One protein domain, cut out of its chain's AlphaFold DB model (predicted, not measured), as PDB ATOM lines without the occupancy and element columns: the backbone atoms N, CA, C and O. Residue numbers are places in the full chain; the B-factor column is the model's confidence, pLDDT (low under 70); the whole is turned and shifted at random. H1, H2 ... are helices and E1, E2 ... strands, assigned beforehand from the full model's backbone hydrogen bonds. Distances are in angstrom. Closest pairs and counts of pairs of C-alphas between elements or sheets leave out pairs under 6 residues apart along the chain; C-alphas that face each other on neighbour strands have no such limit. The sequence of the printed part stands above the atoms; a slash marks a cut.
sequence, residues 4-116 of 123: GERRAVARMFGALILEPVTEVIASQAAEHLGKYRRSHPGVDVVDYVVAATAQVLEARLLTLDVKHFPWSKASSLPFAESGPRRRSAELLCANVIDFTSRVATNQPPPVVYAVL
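This is residues 4 to 116 of the 123 residues of an uncharacterized protein of Candidatus Dormibacteraeota bacterium (UniProt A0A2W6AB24). Picture a small twisted wall of four strands, E1, E4, E3 and E2, with H3 laid along one face and H2 packed crosswise on H3, away from the sheet. H1 lies far from the middle, and residues 102 to 108 stick out as a loop between E3 and E4. The printed part has 113 residues, with four named helices and four named strands in the order H1 E1 H2 H3 E2 H4 E3 E4; under half of the residues are in these, and the class is mixed, helices and strands. Across the mixed sheet the order is E1 E4 E3 E2, with E1 and E4 parallel and the other neighbours antiparallel. The whole is compact, with a radius of gyration of the C-alphas of 14.4 A and spans of 41 by 37 by 27 A.

Start at H1, residues 4 to 13, which is only just not on the sheet, with 4 pairs of C-alphas within 10 A. Next comes edge strand E1, residues 17 to 19, parallel to E4, residues 111 to 115; look for N 114 and O 17, 2.8 A apart. H2, residues 23 to 36, touches H3, residues 45 to 56, at a steep tilt of 62 degrees, opposite ways; their closest C-alphas are those of Ala 29 and Tyr 48, 4.9 A apart. H3 is on the sheet at a height of 9.0 A, making two layers, a sheet with a helix on one face. It runs along E3, residues 96 to 99, at 1 degrees on the local plane. E2, residues 60 to 63, is antiparallel to E3, with N 62 and O 96 at 2.8 A. E3 and E4 form a hairpin, with N 113 and O 97 at 2.9 A. E1, H2, H3 and E2 make a split strand-helix-strand unit, two strands of one sheet that are not neighbours, with helices between them along the chain and E4 and E3 between them in the sheet; its crossover is right-handed. H4, residues 88 to 91, is apart from H3 and too short for an O i to N i+4 pair; in H1, H2 and H3 every such pair is within hydrogen-bond range.

Find C-alpha 4 at (124.888, 108.708, 49.398); H1 runs from there for 14.5 A. E1 measures 6.4 A, H2 19.8 A and H3 16.5 A, the last from C-alpha 45 at (108.196, 93.910, 66.151). E2 measures 9.8 A, H4 5.1 A, E3 9.7 A and E4 13.1 A, ending at C-alpha 115 at (120.889, 93.058, 64.197).

The C-alphas farthest apart, of Arg 38 and Asn 106, are 44.2 A apart. The printed part has no cut. The links E2 to H4 and E3 to E4 are long; in the first, residues 75 to 76 pair, parallel, with residues 62 to 63 of E2. The mean pLDDT of the printed part is 71.3, and residue 72 and residues 77 to 116 are under 70.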
ATOM      1  N   GLY A   4     124.000 108.320  48.296       75.69
ATOM      2  CA  GLY A   4     124.888 108.708  49.398       75.69
ATOM      3  C   GLY A   4     124.552 108.008  50.716       75.69
ATOM      4  O   GLY A   4     125.444 107.449  51.351       75.69
ATOM      5  N   GLU A   5     123.266 107.965  51.075       70.88
ATOM      6  CA  GLU A   5     122.756 107.261  52.263       70.88
ATOM      7  C   GLU A   5     123.084 105.766  52.192       70.88
ATOM      8  O   GLU A   5     123.615 105.202  53.142       70.88
ATOM      9  N   ARG A   6     122.878 105.137  51.027       77.31
ATOM     10  CA  ARG A   6     123.195 103.718  50.815       77.31
ATOM     11  C   ARG A   6     124.670 103.398  51.053       77.31
ATOM     12  O   ARG A   6     124.974 102.398  51.691       77.31
ATOM     13  N   ARG A   7     125.590 104.249  50.584       78.81
ATOM     14  CA  ARG A   7     127.033 104.066  50.830       78.81
ATOM     15  C   ARG A   7     127.403 104.250  52.298       78.81
ATOM     16  O   ARG A   7     128.260 103.526  52.793       78.81
ATOM     17  N   ALA A   8     126.792 105.214  52.984       75.31
ATOM     18  CA  ALA A   8     127.033 105.419  54.410       75.31
ATOM     19  C   ALA A   8     126.565 104.208  55.235       75.31
ATOM     20  O   ALA A   8     127.339 103.696  56.038       75.31
ATOM     21  N   VAL A   9     125.362 103.703  54.954       74.62
ATOM     22  CA  VAL A   9     124.793 102.510  55.597       74.62
ATOM     23  C   VAL A   9     125.629 101.260  55.306       74.62
ATOM     24  O   VAL A   9     125.975 100.532  56.229       74.62
ATOM     25  N   ALA A  10     126.043 101.043  54.052       78.69
ATOM     26  CA  ALA A  10     126.891  99.904  53.694       78.69
ATOM     27  C   ALA A  10     128.249  99.926  54.416       78.69
ATOM     28  O   ALA A  10     128.717  98.888  54.873       78.69
ATOM     29  N   ARG A  11     128.873 101.106  54.565       79.94
ATOM     30  CA  ARG A  11     130.115 101.243  55.347       79.94
ATOM     31  C   ARG A  11     129.908 100.955  56.830       79.94
ATOM     32  O   ARG A  11     130.769 100.334  57.434       79.94
ATOM     33  N   MET A  12     128.792 101.409  57.397       74.88
ATOM     34  CA  MET A  12     128.447 101.135  58.791       74.88
ATOM     35  C   MET A  12     128.270  99.632  59.024       74.88
ATOM     36  O   MET A  12     128.902  99.087  59.919       74.88
ATOM     37  N   PHE A  13     127.489  98.946  58.182       76.31
ATOM     38  CA  PHE A  13     127.316  97.495  58.297       76.31
ATOM     39  C   PHE A  13     128.603  96.714  58.025       76.31
ATOM     40  O   PHE A  13     128.840  95.713  58.684       76.31
ATOM     41  N   GLY A  14     129.475  97.187  57.130       77.19
ATOM     42  CA  GLY A  14     130.781  96.562  56.891       77.19
ATOM     43  C   GLY A  14     131.750  96.622  58.080       77.19
ATOM     44  O   GLY A  14     132.762  95.927  58.060       77.19
ATOM     45  N   ALA A  15     131.464  97.437  59.099       79.50
ATOM     46  CA  ALA A  15     132.250  97.523  60.330       79.50
ATOM     47  C   ALA A  15     131.686  96.658  61.476       79.50
ATOM     48  O   ALA A  15     132.247  96.666  62.570       79.50
ATOM     49  N   LEU A  16     130.573  95.952  61.249       77.00
ATOM     50  CA  LEU A  16     129.825  95.208  62.263       77.00
ATOM     51  C   LEU A  16     129.684  93.747  61.835       77.00
ATOM     52  O   LEU A  16     129.642  93.442  60.643       77.00
ATOM     53  N   ILE A  17     129.571  92.840  62.805       80.50
ATOM     54  CA  ILE A  17     129.143  91.472  62.505       80.50
ATOM     55  C   ILE A  17     127.620  91.455  62.461       80.50
ATOM     56  O   ILE A  17     126.951  91.935  63.373       80.50
ATOM     57  N   LEU A  18     127.071  90.933  61.373       80.06
ATOM     58  CA  LEU A  18     125.633  90.841  61.176       80.06
ATOM     59  C   LEU A  18     125.139  89.510  61.734       80.06
ATOM     60  O   LEU A  18     125.546  88.461  61.237       80.06
ATOM     61  N   GLU A  19     124.263  89.559  62.735       83.19
ATOM     62  CA  GLU A  19     123.664  88.345  63.290       83.19
ATOM     63  C   GLU A  19     122.371  87.993  62.535       83.19
ATOM     64  O   GLU A  19     121.463  88.834  62.465       83.19
ATOM     65  N   PRO A  20     122.249  86.780  61.964       82.00
ATOM     66  CA  PRO A  20     121.012  86.345  61.334       82.00
ATOM     67  C   PRO A  20     119.901  86.127  62.366       82.00
ATOM     68  O   PRO A  20     120.111  85.590  63.452       82.00
ATOM     69  N   VAL A  21     118.668  86.460  61.985       84.31
ATOM     70  CA  VAL A  21     117.491  86.118  62.788       84.31
ATOM     71  C   VAL A  21     117.200  84.626  62.622       84.31
ATOM     72  O   VAL A  21     116.647  84.192  61.613       84.31
ATOM     73  N   THR A  22     117.598  83.834  63.614       89.81
ATOM     74  CA  THR A  22     117.319  82.393  63.668       89.81
ATOM     75  C   THR A  22     115.904  82.111  64.180       89.81
ATOM     76  O   THR A  22     115.250  82.979  64.758       89.81
ATOM     77  N   GLU A  23     115.429  80.873  64.021       93.06
ATOM     78  CA  GLU A  23     114.133  80.438  64.568       93.06
ATOM     79  C   GLU A  23     114.054  80.616  66.092       93.06
ATOM     80  O   GLU A  23     113.033  81.066  66.609       93.06
ATOM     81  N   VAL A  24     115.151  80.348  66.809       94.94
ATOM     82  CA  VAL A  24     115.238  80.547  68.266       94.94
ATOM     83  C   VAL A  24     115.026  82.020  68.621       94.94
ATOM     84  O   VAL A  24     114.221  82.335  69.498       94.94
ATOM     85  N   ILE A  25     115.688  82.930  67.900       89.69
ATOM     86  CA  ILE A  25     115.525  84.379  68.082       89.69
ATOM     87  C   ILE A  25     114.086  84.800  67.759       89.69
ATOM     88  O   ILE A  25     113.474  85.538  68.532       89.69
ATOM     89  N   ALA A  26     113.524  84.320  66.647       90.81
ATOM     90  CA  ALA A  26     112.166  84.654  66.227       90.81
ATOM     91  C   ALA A  26     111.108  84.170  67.236       90.81
ATOM     92  O   ALA A  26     110.198  84.925  67.586       90.81
ATOM     93  N   SER A  27     111.251  82.947  67.753       95.31
ATOM     94  CA  SER A  27     110.366  82.388  68.779       95.31
ATOM     95  C   SER A  27     110.437  83.194  70.077       95.31
ATOM     96  O   SER A  27     109.406  83.578  70.632       95.31
ATOM     97  N   GLN A  28     111.648  83.524  70.533       94.81
ATOM     98  CA  GLN A  28     111.840  84.340  71.732       94.81
ATOM     99  C   GLN A  28     111.260  85.756  71.559       94.81
ATOM    100  O   GLN A  28     110.655  86.305  72.481       94.81
ATOM    101  N   ALA A  29     111.385  86.347  70.367       92.00
ATOM    102  CA  ALA A  29     110.780  87.638  70.044       92.00
ATOM    103  C   ALA A  29     109.245  87.582  70.078       92.00
ATOM    104  O   ALA A  29     108.606  88.496  70.604       92.00
ATOM    105  N   ALA A  30     108.645  86.503  69.563       93.56
ATOM    106  CA  ALA A  30     107.200  86.294  69.606       93.56
ATOM    107  C   ALA A  30     106.674  86.165  71.046       93.56
ATOM    108  O   ALA A  30     105.622  86.726  71.362       93.56
ATOM    109  N   GLU A  31     107.419  85.497  71.934       94.94
ATOM    110  CA  GLU A  31     107.092  85.428  73.363       94.94
ATOM    111  C   GLU A  31     107.075  86.828  73.997       94.94
ATOM    112  O   GLU A  31     106.095  87.213  74.647       94.94
ATOM    113  N   HIS A  32     108.116  87.633  73.750       92.12
ATOM    114  CA  HIS A  32     108.176  89.009  74.251       92.12
ATOM    115  C   HIS A  32     107.036  89.864  73.708       92.12
ATOM    116  O   HIS A  32     106.387  90.579  74.473       92.12
ATOM    117  N   LEU A  33     106.749  89.761  72.409       91.31
ATOM    118  CA  LEU A  33     105.636  90.466  71.786       91.31
ATOM    119  C   LEU A  33     104.311  90.084  72.462       91.31
ATOM    120  O   LEU A  33     103.549  90.964  72.855       91.31
ATOM    121  N   GLY A  34     104.042  88.792  72.661       92.62
ATOM    122  CA  GLY A  34     102.834  88.325  73.346       92.62
ATOM    123  C   GLY A  34     102.703  88.883  74.766       92.62
ATOM    124  O   GLY A  34     101.614  89.286  75.184       92.62
ATOM    125  N   LYS A  35     103.824  88.970  75.486       92.81
ATOM    126  CA  LYS A  35     103.882  89.435  76.874       92.81
ATOM    127  C   LYS A  35     103.745  90.952  77.024       92.81
ATOM    128  O   LYS A  35     103.068  91.412  77.943       92.81
ATOM    129  N   TYR A  36     104.373  91.734  76.147       89.69
ATOM    130  CA  TYR A  36     104.553  93.176  76.353       89.69
ATOM    131  C   TYR A  36     103.772  94.063  75.384       89.69
ATOM    132  O   TYR A  36     103.577  95.239  75.687       89.69
ATOM    133  N   ARG A  37     103.231  93.530  74.281       87.12
ATOM    134  CA  ARG A  37     102.504  94.330  73.276       87.12
ATOM    135  C   ARG A  37     101.364  95.165  73.857       87.12
ATOM    136  O   ARG A  37     101.128  96.276  73.398       87.12
ATOM    137  N   ARG A  38     100.647  94.646  74.860       87.00
ATOM    138  CA  ARG A  38      99.525  95.367  75.492       87.00
ATOM    139  C   ARG A  38      99.983  96.521  76.382       87.00
ATOM    140  O   ARG A  38      99.291  97.529  76.454       87.00
ATOM    141  N   SER A  39     101.116  96.371  77.060       85.75
ATOM    142  CA  SER A  39     101.672  97.393  77.954       85.75
ATOM    143  C   SER A  39     102.593  98.380  77.233       85.75
ATOM    144  O   SER A  39     102.809  99.477  77.737       85.75
ATOM    145  N   HIS A  40     103.092  98.026  76.045       82.94
ATOM    146  CA  HIS A  40     104.052  98.814  75.270       82.94
ATOM    147  C   HIS A  40     103.629  98.911  73.791       82.94
ATOM    148  O   HIS A  40     104.329  98.417  72.907       82.94
ATOM    149  N   PRO A  41     102.480  99.550  73.493       79.50
ATOM    150  CA  PRO A  41     101.902  99.577  72.145       79.50
ATOM    151  C   PRO A  41     102.736 100.356  71.113       79.50
ATOM    152  O   PRO A  41     102.475 100.243  69.922       79.50
ATOM    153  N   GLY A  42     103.711 101.154  71.559       81.00
ATOM    154  CA  GLY A  42     104.618 101.912  70.693       81.00
ATOM    155  C   GLY A  42     105.921 101.193  70.337       81.00
ATOM    156  O   GLY A  42     106.757 101.810  69.688       81.00
ATOM    157  N   VAL A  43     106.117  99.949  70.790       82.94
ATOM    158  CA  VAL A  43     107.319  99.157  70.488       82.94
ATOM    159  C   VAL A  43     107.084  98.308  69.243       82.94
ATOM    160  O   VAL A  43     106.069  97.609  69.158       82.94
ATOM    161  N   ASP A  44     108.012  98.368  68.288       84.25
ATOM    162  CA  ASP A  44     107.902  97.659  67.014       84.25
ATOM    163  C   ASP A  44     108.296  96.179  67.167       84.25
ATOM    164  O   ASP A  44     109.048  95.791  68.061       84.25
ATOM    165  N   VAL A  45     107.817  95.327  66.261       85.19
ATOM    166  CA  VAL A  45     108.196  93.910  66.151       85.19
ATOM    167  C   VAL A  45     109.717  93.754  66.068       85.19
ATOM    168  O   VAL A  45     110.278  92.856  66.694       85.19
ATOM    169  N   VAL A  46     110.389  94.654  65.346       84.00
ATOM    170  CA  VAL A  46     111.853  94.670  65.214       84.00
ATOM    171  C   VAL A  46     112.548  94.826  66.566       84.00
ATOM    172  O   VAL A  46     113.542  94.148  66.822       84.00
ATOM    173  N   ASP A  47     112.017  95.653  67.463       84.75
ATOM    174  CA  ASP A  47     112.604  95.844  68.790       84.75
ATOM    175  C   ASP A  47     112.526  94.544  69.607       84.75
ATOM    176  O   ASP A  47     113.480  94.157  70.282       84.75
ATOM    177  N   TYR A  48     111.440  93.779  69.487       88.06
ATOM    178  CA  TYR A  48     111.362  92.464  70.127       88.06
ATOM    179  C   TYR A  48     112.409  91.482  69.586       88.06
ATOM    180  O   TYR A  48     112.972  90.716  70.369       88.06
ATOM    181  N   VAL A  49     112.722  91.535  68.286       89.56
ATOM    182  CA  VAL A  49     113.784  90.725  67.661       89.56
ATOM    183  C   VAL A  49     115.165  91.139  68.163       89.56
ATOM    184  O   VAL A  49     115.970  90.282  68.528       89.56
ATOM    185  N   VAL A  50     115.437  92.439  68.253       86.06
ATOM    186  CA  VAL A  50     116.694  92.969  68.806       86.06
ATOM    187  C   VAL A  50     116.871  92.539  70.266       86.06
ATOM    188  O   VAL A  50     117.934  92.045  70.646       86.06
ATOM    189  N   ALA A  51     115.821  92.667  71.081       87.62
ATOM    190  CA  ALA A  51     115.838  92.260  72.483       87.62
ATOM    191  C   ALA A  51     116.035  90.746  72.645       87.62
ATOM    192  O   ALA A  51     116.809  90.313  73.499       87.62
ATOM    193  N   ALA A  52     115.352  89.947  71.820       91.12
ATOM    194  CA  ALA A  52     115.496  88.497  71.793       91.12
ATOM    195  C   ALA A  52     116.911  88.075  71.393       91.12
ATOM    196  O   ALA A  52     117.491  87.223  72.056       91.12
ATOM    197  N   THR A  53     117.493  88.713  70.376       89.56
ATOM    198  CA  THR A  53     118.866  88.436  69.933       89.56
ATOM    199  C   THR A  53     119.856  88.672  71.070       89.56
ATOM    200  O   THR A  53     120.659  87.798  71.380       89.56
ATOM    201  N   ALA A  54     119.750  89.808  71.766       87.69
ATOM    202  CA  ALA A  54     120.622  90.105  72.900       87.69
ATOM    203  C   ALA A  54     120.472  89.082  74.041       87.69
ATOM    204  O   ALA A  54     121.459  88.713  74.665       87.69
ATOM    205  N   GLN A  55     119.255  88.597  74.304       89.19
ATOM    206  CA  GLN A  55     119.021  87.580  75.333       89.19
ATOM    207  C   GLN A  55     119.553  86.202  74.939       89.19
ATOM    208  O   GLN A  55     120.209  85.566  75.756       89.19
ATOM    209  N   VAL A  56     119.298  85.756  73.704       90.00
ATOM    210  CA  VAL A  56     119.765  84.460  73.186       90.00
ATOM    211  C   VAL A  56     121.291  84.406  73.144       90.00
ATOM    212  O   VAL A  56     121.875  83.380  73.474       90.00
ATOM    213  N   LEU A  57     121.937  85.516  72.785       86.88
ATOM    214  CA  LEU A  57     123.395  85.630  72.768       86.88
ATOM    215  C   LEU A  57     124.004  85.977  74.138       86.88
ATOM    216  O   LEU A  57     125.208  86.196  74.216       86.88
ATOM    217  N   GLU A  58     123.196  86.085  75.199       85.50
ATOM    218  CA  GLU A  58     123.620  86.528  76.540       85.50
ATOM    219  C   GLU A  58     124.444  87.831  76.538       85.50
ATOM    220  O   GLU A  58     125.339  88.055  77.357       85.50
ATOM    221  N   ALA A  59     124.128  88.717  75.604       83.50
ATOM    222  CA  ALA A  59     124.893  89.909  75.302       83.50
ATOM    223  C   ALA A  59     124.233  91.175  75.862       83.50
ATOM    224  O   ALA A  59     123.059  91.206  76.249       83.50
ATOM    225  N   ARG A  60     124.998  92.267  75.898       82.19
ATOM    226  CA  ARG A  60     124.503  93.564  76.358       82.19
ATOM    227  C   ARG A  60     123.886  94.332  75.191       82.19
ATOM    228  O   ARG A  60     124.552  94.597  74.197       82.19
ATOM    229  N   LEU A  61     122.629  94.751  75.336       83.25
ATOM    230  CA  LEU A  61     121.968  95.607  74.351       83.25
ATOM    231  C   LEU A  61     122.346  97.076  74.580       83.25
ATOM    232  O   LEU A  61     122.026  97.655  75.622       83.25
ATOM    233  N   LEU A  62     123.003  97.681  73.596       82.25
ATOM    234  CA  LEU A  62     123.289  99.107  73.536       82.25
ATOM    235  C   LEU A  62     122.343  99.775  72.537       82.25
ATOM    236  O   LEU A  62     122.248  99.369  71.379       82.25
ATOM    237  N   THR A  63     121.642 100.813  72.977       78.00
ATOM    238  CA  THR A  63     120.660 101.517  72.144       78.00
ATOM    239  C   THR A  63     120.678 103.018  72.408       78.00
ATOM    240  O   THR A  63     121.102 103.480  73.467       78.00
ATOM    241  N   LEU A  64     120.202 103.802  71.443       76.62
ATOM    242  CA  LEU A  64     119.882 105.215  71.659       76.62
ATOM    243  C   LEU A  64     118.494 105.407  72.281       76.62
ATOM    244  O   LEU A  64     118.200 106.499  72.764       76.62
ATOM    245  N   ASP A  65     117.644 104.376  72.273       77.56
ATOM    246  CA  ASP A  65     116.250 104.494  72.684       77.56
ATOM    247  C   ASP A  65     115.837 103.445  73.729       77.56
ATOM    248  O   ASP A  65     115.088 102.501  73.476       77.56
ATOM    249  N   VAL A  66     116.338 103.633  74.952       80.44
ATOM    250  CA  VAL A  66     116.170 102.693  76.075       80.44
ATOM    251  C   VAL A  66     114.691 102.467  76.442       80.44
ATOM    252  O   VAL A  66     114.335 101.388  76.912       80.44
ATOM    253  N   LYS A  67     113.797 103.436  76.180       79.56
ATOM    254  CA  LYS A  67     112.351 103.306  76.478       79.56
ATOM    255  C   LYS A  67     111.632 102.277  75.599       79.56
ATOM    256  O   LYS A  67     110.527 101.888  75.964       79.56
ATOM    257  N   HIS A  68     112.212 101.841  74.475       79.62
ATOM    258  CA  HIS A  68     111.645 100.738  73.688       79.62
ATOM    259  C   HIS A  68     111.927  99.372  74.316       79.62
ATOM    260  O   HIS A  68     111.261  98.397  73.986       79.62
ATOM    261  N   PHE A  69     112.861  99.304  75.269       79.56
ATOM    262  CA  PHE A  69     113.311  98.049  75.855       79.56
ATOM    263  C   PHE A  69     113.245  97.998  77.393       79.56
ATOM    264  O   PHE A  69     114.187  97.493  78.014       79.56
ATOM    265  N   PRO A  70     112.161  98.462  78.045       70.81
ATOM    266  CA  PRO A  70     112.110  98.630  79.500       70.81
ATOM    267  C   PRO A  70     112.179  97.308  80.280       70.81
ATOM    268  O   PRO A  70     112.515  97.309  81.460       70.81
ATOM    269  N   TRP A  71     111.871  96.175  79.642       74.81
ATOM    270  CA  TRP A  71     111.986  94.838  80.242       74.81
ATOM    271  C   TRP A  71     113.347  94.174  80.012       74.81
ATOM    272  O   TRP A  71     113.636  93.136  80.606       74.81
ATOM    273  N   SER A  72     114.169  94.728  79.124       69.69
ATOM    274  CA  SER A  72     115.507  94.215  78.849       69.69
ATOM    275  C   SER A  72     116.540  94.988  79.673       69.69
ATOM    276  O   SER A  72     116.311  96.128  80.068       69.69
ATOM    277  N   LYS A  73     117.724  94.408  79.885       74.69
ATOM    278  CA  LYS A  73     118.864  95.111  80.504       74.69
ATOM    279  C   LYS A  73     119.585  96.025  79.499       74.69
ATOM    280  O   LYS A  73     120.814  96.057  79.471       74.69
ATOM    281  N   ALA A  74     118.831  96.710  78.640       75.62
ATOM    282  CA  ALA A  74     119.385  97.651  77.680       75.62
ATOM    283  C   ALA A  74     120.043  98.829  78.402       75.62
ATOM    284  O   ALA A  74     119.562  99.303  79.430       75.62
ATOM    285  N   SER A  75     121.129  99.331  77.829       74.44
ATOM    286  CA  SER A  75     121.768 100.565  78.274       74.44
ATOM    287  C   SER A  75     121.976 101.517  77.110       74.44
ATOM    288  O   SER A  75     122.046 101.097  75.954       74.44
ATOM    289  N   SER A  76     122.103 102.803  77.420       72.75
ATOM    290  CA  SER A  76     122.470 103.808  76.430       72.75
ATOM    291  C   SER A  76     123.822 103.485  75.787       72.75
ATOM    292  O   SER A  76     124.728 102.952  76.434       72.75
ATOM    293  N   LEU A  77     123.973 103.821  74.504       66.75
ATOM    294  CA  LEU A  77     125.296 103.869  73.881       66.75
ATOM    295  C   LEU A  77     126.170 104.927  74.588       66.75
ATOM    296  O   LEU A  77     125.656 105.993  74.936       66.75
ATOM    297  N   PRO A  78     127.491 104.707  74.739       62.47
ATOM    298  CA  PRO A  78     128.374 105.618  75.482       62.47
ATOM    299  C   PRO A  78     128.414 107.056  74.939       62.47
ATOM    300  O   PRO A  78     128.689 107.994  75.677       62.47
ATOM    301  N   PHE A  79     128.130 107.244  73.649       61.47
ATOM    302  CA  PHE A  79     128.080 108.553  72.985       61.47
ATOM    303  C   PHE A  79     126.649 109.097  72.814       61.47
ATOM    304  O   PHE A  79     126.459 110.188  72.280       61.47
ATOM    305  N   ALA A  80     125.627 108.358  73.260       53.75
ATOM    306  CA  ALA A  80     124.224 108.758  73.147       53.75
ATOM    307  C   ALA A  80     123.881 109.982  74.004       53.75
ATOM    308  O   ALA A  80     122.957 110.723  73.675       53.75
ATOM    309  N   GLU A  81     124.616 110.203  75.097       50.09
ATOM    310  CA  GLU A  81     124.310 111.251  76.078       50.09
ATOM    311  C   GLU A  81     124.569 112.676  75.557       50.09
ATOM    312  O   GLU A  81     124.123 113.643  76.167       50.09
ATOM    313  N   SER A  82     125.238 112.826  74.409       46.12
ATOM    314  CA  SER A  82     125.661 114.123  73.856       46.12
ATOM    315  C   SER A  82     125.164 114.415  72.426       46.12
ATOM    316  O   SER A  82     125.528 115.441  71.851       46.12
ATOM    317  N   GLY A  83     124.309 113.563  71.838       46.12
ATOM    318  CA  GLY A  83     123.857 113.681  70.441       46.12
ATOM    319  C   GLY A  83     122.389 114.119  70.247       46.12
ATOM    320  O   GLY A  83     121.540 113.849  71.097       46.12
ATOM    321  N   PRO A  84     122.034 114.768  69.116       44.81
ATOM    322  CA  PRO A  84     120.650 115.141  68.815       44.81
ATOM    323  C   PRO A  84     119.763 113.899  68.619       44.81
ATOM    324  O   PRO A  84     120.090 113.015  67.827       44.81
ATOM    325  N   ARG A  85     118.605 113.852  69.300       49.44
ATOM    326  CA  ARG A  85     117.595 112.788  69.137       49.44
ATOM    327  C   ARG A  85     117.079 112.775  67.695       49.44
ATOM    328  O   ARG A  85     116.358 113.685  67.285       49.44
ATOM    329  N   ARG A  86     117.450 111.760  66.915       47.16
ATOM    330  CA  ARG A  86     116.989 111.582  65.529       47.16
ATOM    331  C   ARG A  86     115.678 110.787  65.464       47.16
ATOM    332  O   ARG A  86     115.341 110.066  66.397       47.16
ATOM    333  N   ARG A  87     114.898 110.985  64.390       38.03
ATOM    334  CA  ARG A  87     113.557 110.388  64.200       38.03
ATOM    335  C   ARG A  87     113.644 108.868  63.983       38.03
ATOM    336  O   ARG A  87     114.599 108.377  63.391       38.03
ATOM    337  N   SER A  88     112.591 108.157  64.391       39.09
ATOM    338  CA  SER A  88     112.484 106.694  64.545       39.09
ATOM    339  C   SER A  88     112.959 105.823  63.373       39.09
ATOM    340  O   SER A  88     113.418 104.714  63.606       39.09
ATOM    341  N   ALA A  89     112.926 106.309  62.130       33.81
ATOM    342  CA  ALA A  89     113.384 105.536  60.971       33.81
ATOM    343  C   ALA A  89     114.922 105.436  60.851       33.81
ATOM    344  O   ALA A  89     115.421 104.464  60.295       33.81
ATOM    345  N   GLU A  90     115.687 106.398  61.387       39.84
ATOM    346  CA  GLU A  90     117.162 106.308  61.456       39.84
ATOM    347  C   GLU A  90     117.629 105.457  62.655       39.84
ATOM    348  O   GLU A  90     118.745 104.943  62.650       39.84
ATOM    349  N   LEU A  91     116.772 105.272  63.668       43.94
ATOM    350  CA  LEU A  91     117.082 104.521  64.892       43.94
ATOM    351  C   LEU A  91     117.057 102.998  64.702       43.94
ATOM    352  O   LEU A  91     117.726 102.297  65.456       43.94
ATOM    353  N   LEU A  92     116.376 102.496  63.665       42.97
ATOM    354  CA  LEU A  92     116.344 101.065  63.322       42.97
ATOM    355  C   LEU A  92     117.748 100.478  63.085       42.97
ATOM    356  O   LEU A  92     117.955  99.285  63.261       42.97
ATOM    357  N   CYS A  93     118.726 101.319  62.730       41.34
ATOM    358  CA  CYS A  93     120.116 100.920  62.502       41.34
ATOM    359  C   CYS A  93     121.038 101.101  63.722       41.34
ATOM    360  O   CYS A  93     122.220 100.782  63.634       41.34
ATOM    361  N   ALA A  94     120.550 101.672  64.828       53.34
ATOM    362  CA  ALA A  94     121.395 102.137  65.933       53.34
ATOM    363  C   ALA A  94     121.466 101.163  67.120       53.34
ATOM    364  O   ALA A  94     122.049 101.501  68.152       53.34
ATOM    365  N   ASN A  95     120.862  99.981  66.997       58.22
ATOM    366  CA  ASN A  95     120.918  98.968  68.040       58.22
ATOM    367  C   ASN A  95     122.149  98.095  67.835       58.22
ATOM    368  O   ASN A  95     122.320  97.447  66.803       58.22
ATOM    369  N   VAL A  96     123.001  98.102  68.848       59.22
ATOM    370  CA  VAL A  96     124.267  97.394  68.867       59.22
ATOM    371  C   VAL A  96     124.217  96.373  69.990       59.22
ATOM    372  O   VAL A  96     123.852  96.701  71.119       59.22
ATOM    373  N   ILE A  97     124.588  95.136  69.692       60.38
ATOM    374  CA  ILE A  97     124.731  94.089  70.695       60.38
ATOM    375  C   ILE A  97     126.219  93.946  71.001       60.38
ATOM    376  O   ILE A  97     127.019  93.588  70.137       60.38
ATOM    377  N   ASP A  98     126.584  94.280  72.234       60.66
ATOM    378  CA  ASP A  98     127.951  94.219  72.729       60.66
ATOM    379  C   ASP A  98     128.196  92.899  73.467       60.66
ATOM    380  O   ASP A  98     127.537  92.593  74.467       60.66
ATOM    381  N   PHE A  99     129.165  92.124  72.979       49.75
ATOM    382  CA  PHE A  99     129.633  90.900  73.617       49.75
ATOM    383  C   PHE A  99     130.884  91.190  74.458       49.75
ATOM    384  O   PHE A  99     131.968  90.646  74.243       49.75
ATOM    385  N   THR A 100     130.746  92.070  75.449       52.09
ATOM    386  CA  THR A 100     131.734  92.200  76.524       52.09
ATOM    387  C   THR A 100     131.431  91.143  77.575       52.09
ATOM    388  O   THR A 100     130.727  91.370  78.559       52.09
ATOM    389  N   SER A 101     131.920  89.926  77.331       37.78
ATOM    390  CA  SER A 101     131.824  88.853  78.318       37.78
ATOM    391  C   SER A 101     132.331  89.343  79.684       37.78
ATOM    392  O   SER A 101     133.287  90.113  79.777       37.78
ATOM    393  N   ARG A 102     131.723  88.852  80.767       42.22
ATOM    394  CA  ARG A 102     132.200  88.985  82.156       42.22
ATOM    395  C   ARG A 102     133.598  88.370  82.395       42.22
ATOM    396  O   ARG A 102     133.930  88.040  83.531       42.22
ATOM    397  N   VAL A 103     134.416  88.170  81.367       40.41
ATOM    398  CA  VAL A 103     135.748  87.590  81.486       40.41
ATOM    399  C   VAL A 103     136.731  88.720  81.740       40.41
ATOM    400  O   VAL A 103     137.178  89.437  80.845       40.41
ATOM    401  N   ALA A 104     137.035  88.883  83.024       41.22
ATOM    402  CA  ALA A 104     138.224  89.573  83.467       41.22
ATOM    403  C   ALA A 104     139.441  89.073  82.667       41.22
ATOM    404  O   ALA A 104     139.719  87.879  82.620       41.22
ATOM    405  N   THR A 105     140.166  90.035  82.098       47.69
ATOM    406  CA  THR A 105     141.553  89.949  81.623       47.69
ATOM    407  C   THR A 105     141.834  88.984  80.452       47.69
ATOM    408  O   THR A 105     141.847  87.772  80.611       47.69
ATOM    409  N   ASN A 106     142.243  89.569  79.315       44.28
ATOM    410  CA  ASN A 106     143.131  88.980  78.291       44.28
ATOM    411  C   ASN A 106     142.548  88.220  77.066       44.28
ATOM    412  O   ASN A 106     143.143  87.241  76.622       44.28
ATOM    413  N   GLN A 107     141.469  88.700  76.428       39.53
ATOM    414  CA  GLN A 107     141.011  88.201  75.108       39.53
ATOM    415  C   GLN A 107     140.578  89.343  74.144       39.53
ATOM    416  O   GLN A 107     140.538  90.485  74.602       39.53
ATOM    417  N   PRO A 108     140.389  89.074  72.822       41.59
ATOM    418  CA  PRO A 108     140.489  90.029  71.698       41.59
ATOM    419  C   PRO A 108     139.492  91.199  71.779       41.59
ATOM    420  O   PRO A 108     138.623  91.179  72.651       41.59
ATOM    421  N   PRO A 109     139.584  92.221  70.893       47.72
ATOM    422  CA  PRO A 109     138.700  93.382  70.967       47.72
ATOM    423  C   PRO A 109     137.223  92.966  71.016       47.72
ATOM    424  O   PRO A 109     136.855  91.959  70.403       47.72
ATOM    425  N   PRO A 110     136.387  93.730  71.741       52.59
ATOM    426  CA  PRO A 110     134.972  93.423  71.904       52.59
ATOM    427  C   PRO A 110     134.322  93.227  70.536       52.59
ATOM    428  O   PRO A 110     134.473  94.060  69.638       52.59
ATOM    429  N   VAL A 111     133.635  92.098  70.368       55.41
ATOM    430  CA  VAL A 111     132.921  91.794  69.130       55.41
ATOM    431  C   VAL A 111     131.559  92.460  69.208       55.41
ATOM    432  O   VAL A 111     130.770  92.200  70.118       55.41
ATOM    433  N   VAL A 112     131.315  93.350  68.253       55.88
ATOM    434  CA  VAL A 112     130.123  94.182  68.195       55.88
ATOM    435  C   VAL A 112     129.228  93.685  67.067       55.88
ATOM    436  O   VAL A 112     129.638  93.672  65.900       55.88
ATOM    437  N   TYR A 113     128.006  93.293  67.418       57.28
ATOM    438  CA  TYR A 113     127.019  92.796  66.468       57.28
ATOM    439  C   TYR A 113     125.976  93.864  66.148       57.28
ATOM    440  O   TYR A 113     125.536  94.617  67.021       57.28
ATOM    441  N   ALA A 114     125.546  93.894  64.891       60.16
ATOM    442  CA  ALA A 114     124.352  94.601  64.462       60.16
ATOM    443  C   ALA A 114     123.268  93.590  64.106       60.16
ATOM    444  O   ALA A 114     123.508  92.632  63.369       60.16
ATOM    445  N   VAL A 115     122.059  93.833  64.603       55.09
ATOM    446  CA  VAL A 115     120.889  93.058  64.197       55.09
ATOM    447  C   VAL A 115     120.334  93.689  62.931       55.09
ATOM    448  O   VAL A 115     119.901  94.842  62.944       55.09
ATOM    449  N   LEU A 116     120.339  92.940  61.833       48.41
ATOM    450  CA  LEU A 116     119.590  93.326  60.646       48.41
ATOM    451  C   LEU A 116     118.150  92.852  60.802       48.41
ATOM    452  O   LEU A 116     117.871  91.661  60.698       48.41
TER     453      LEU A 116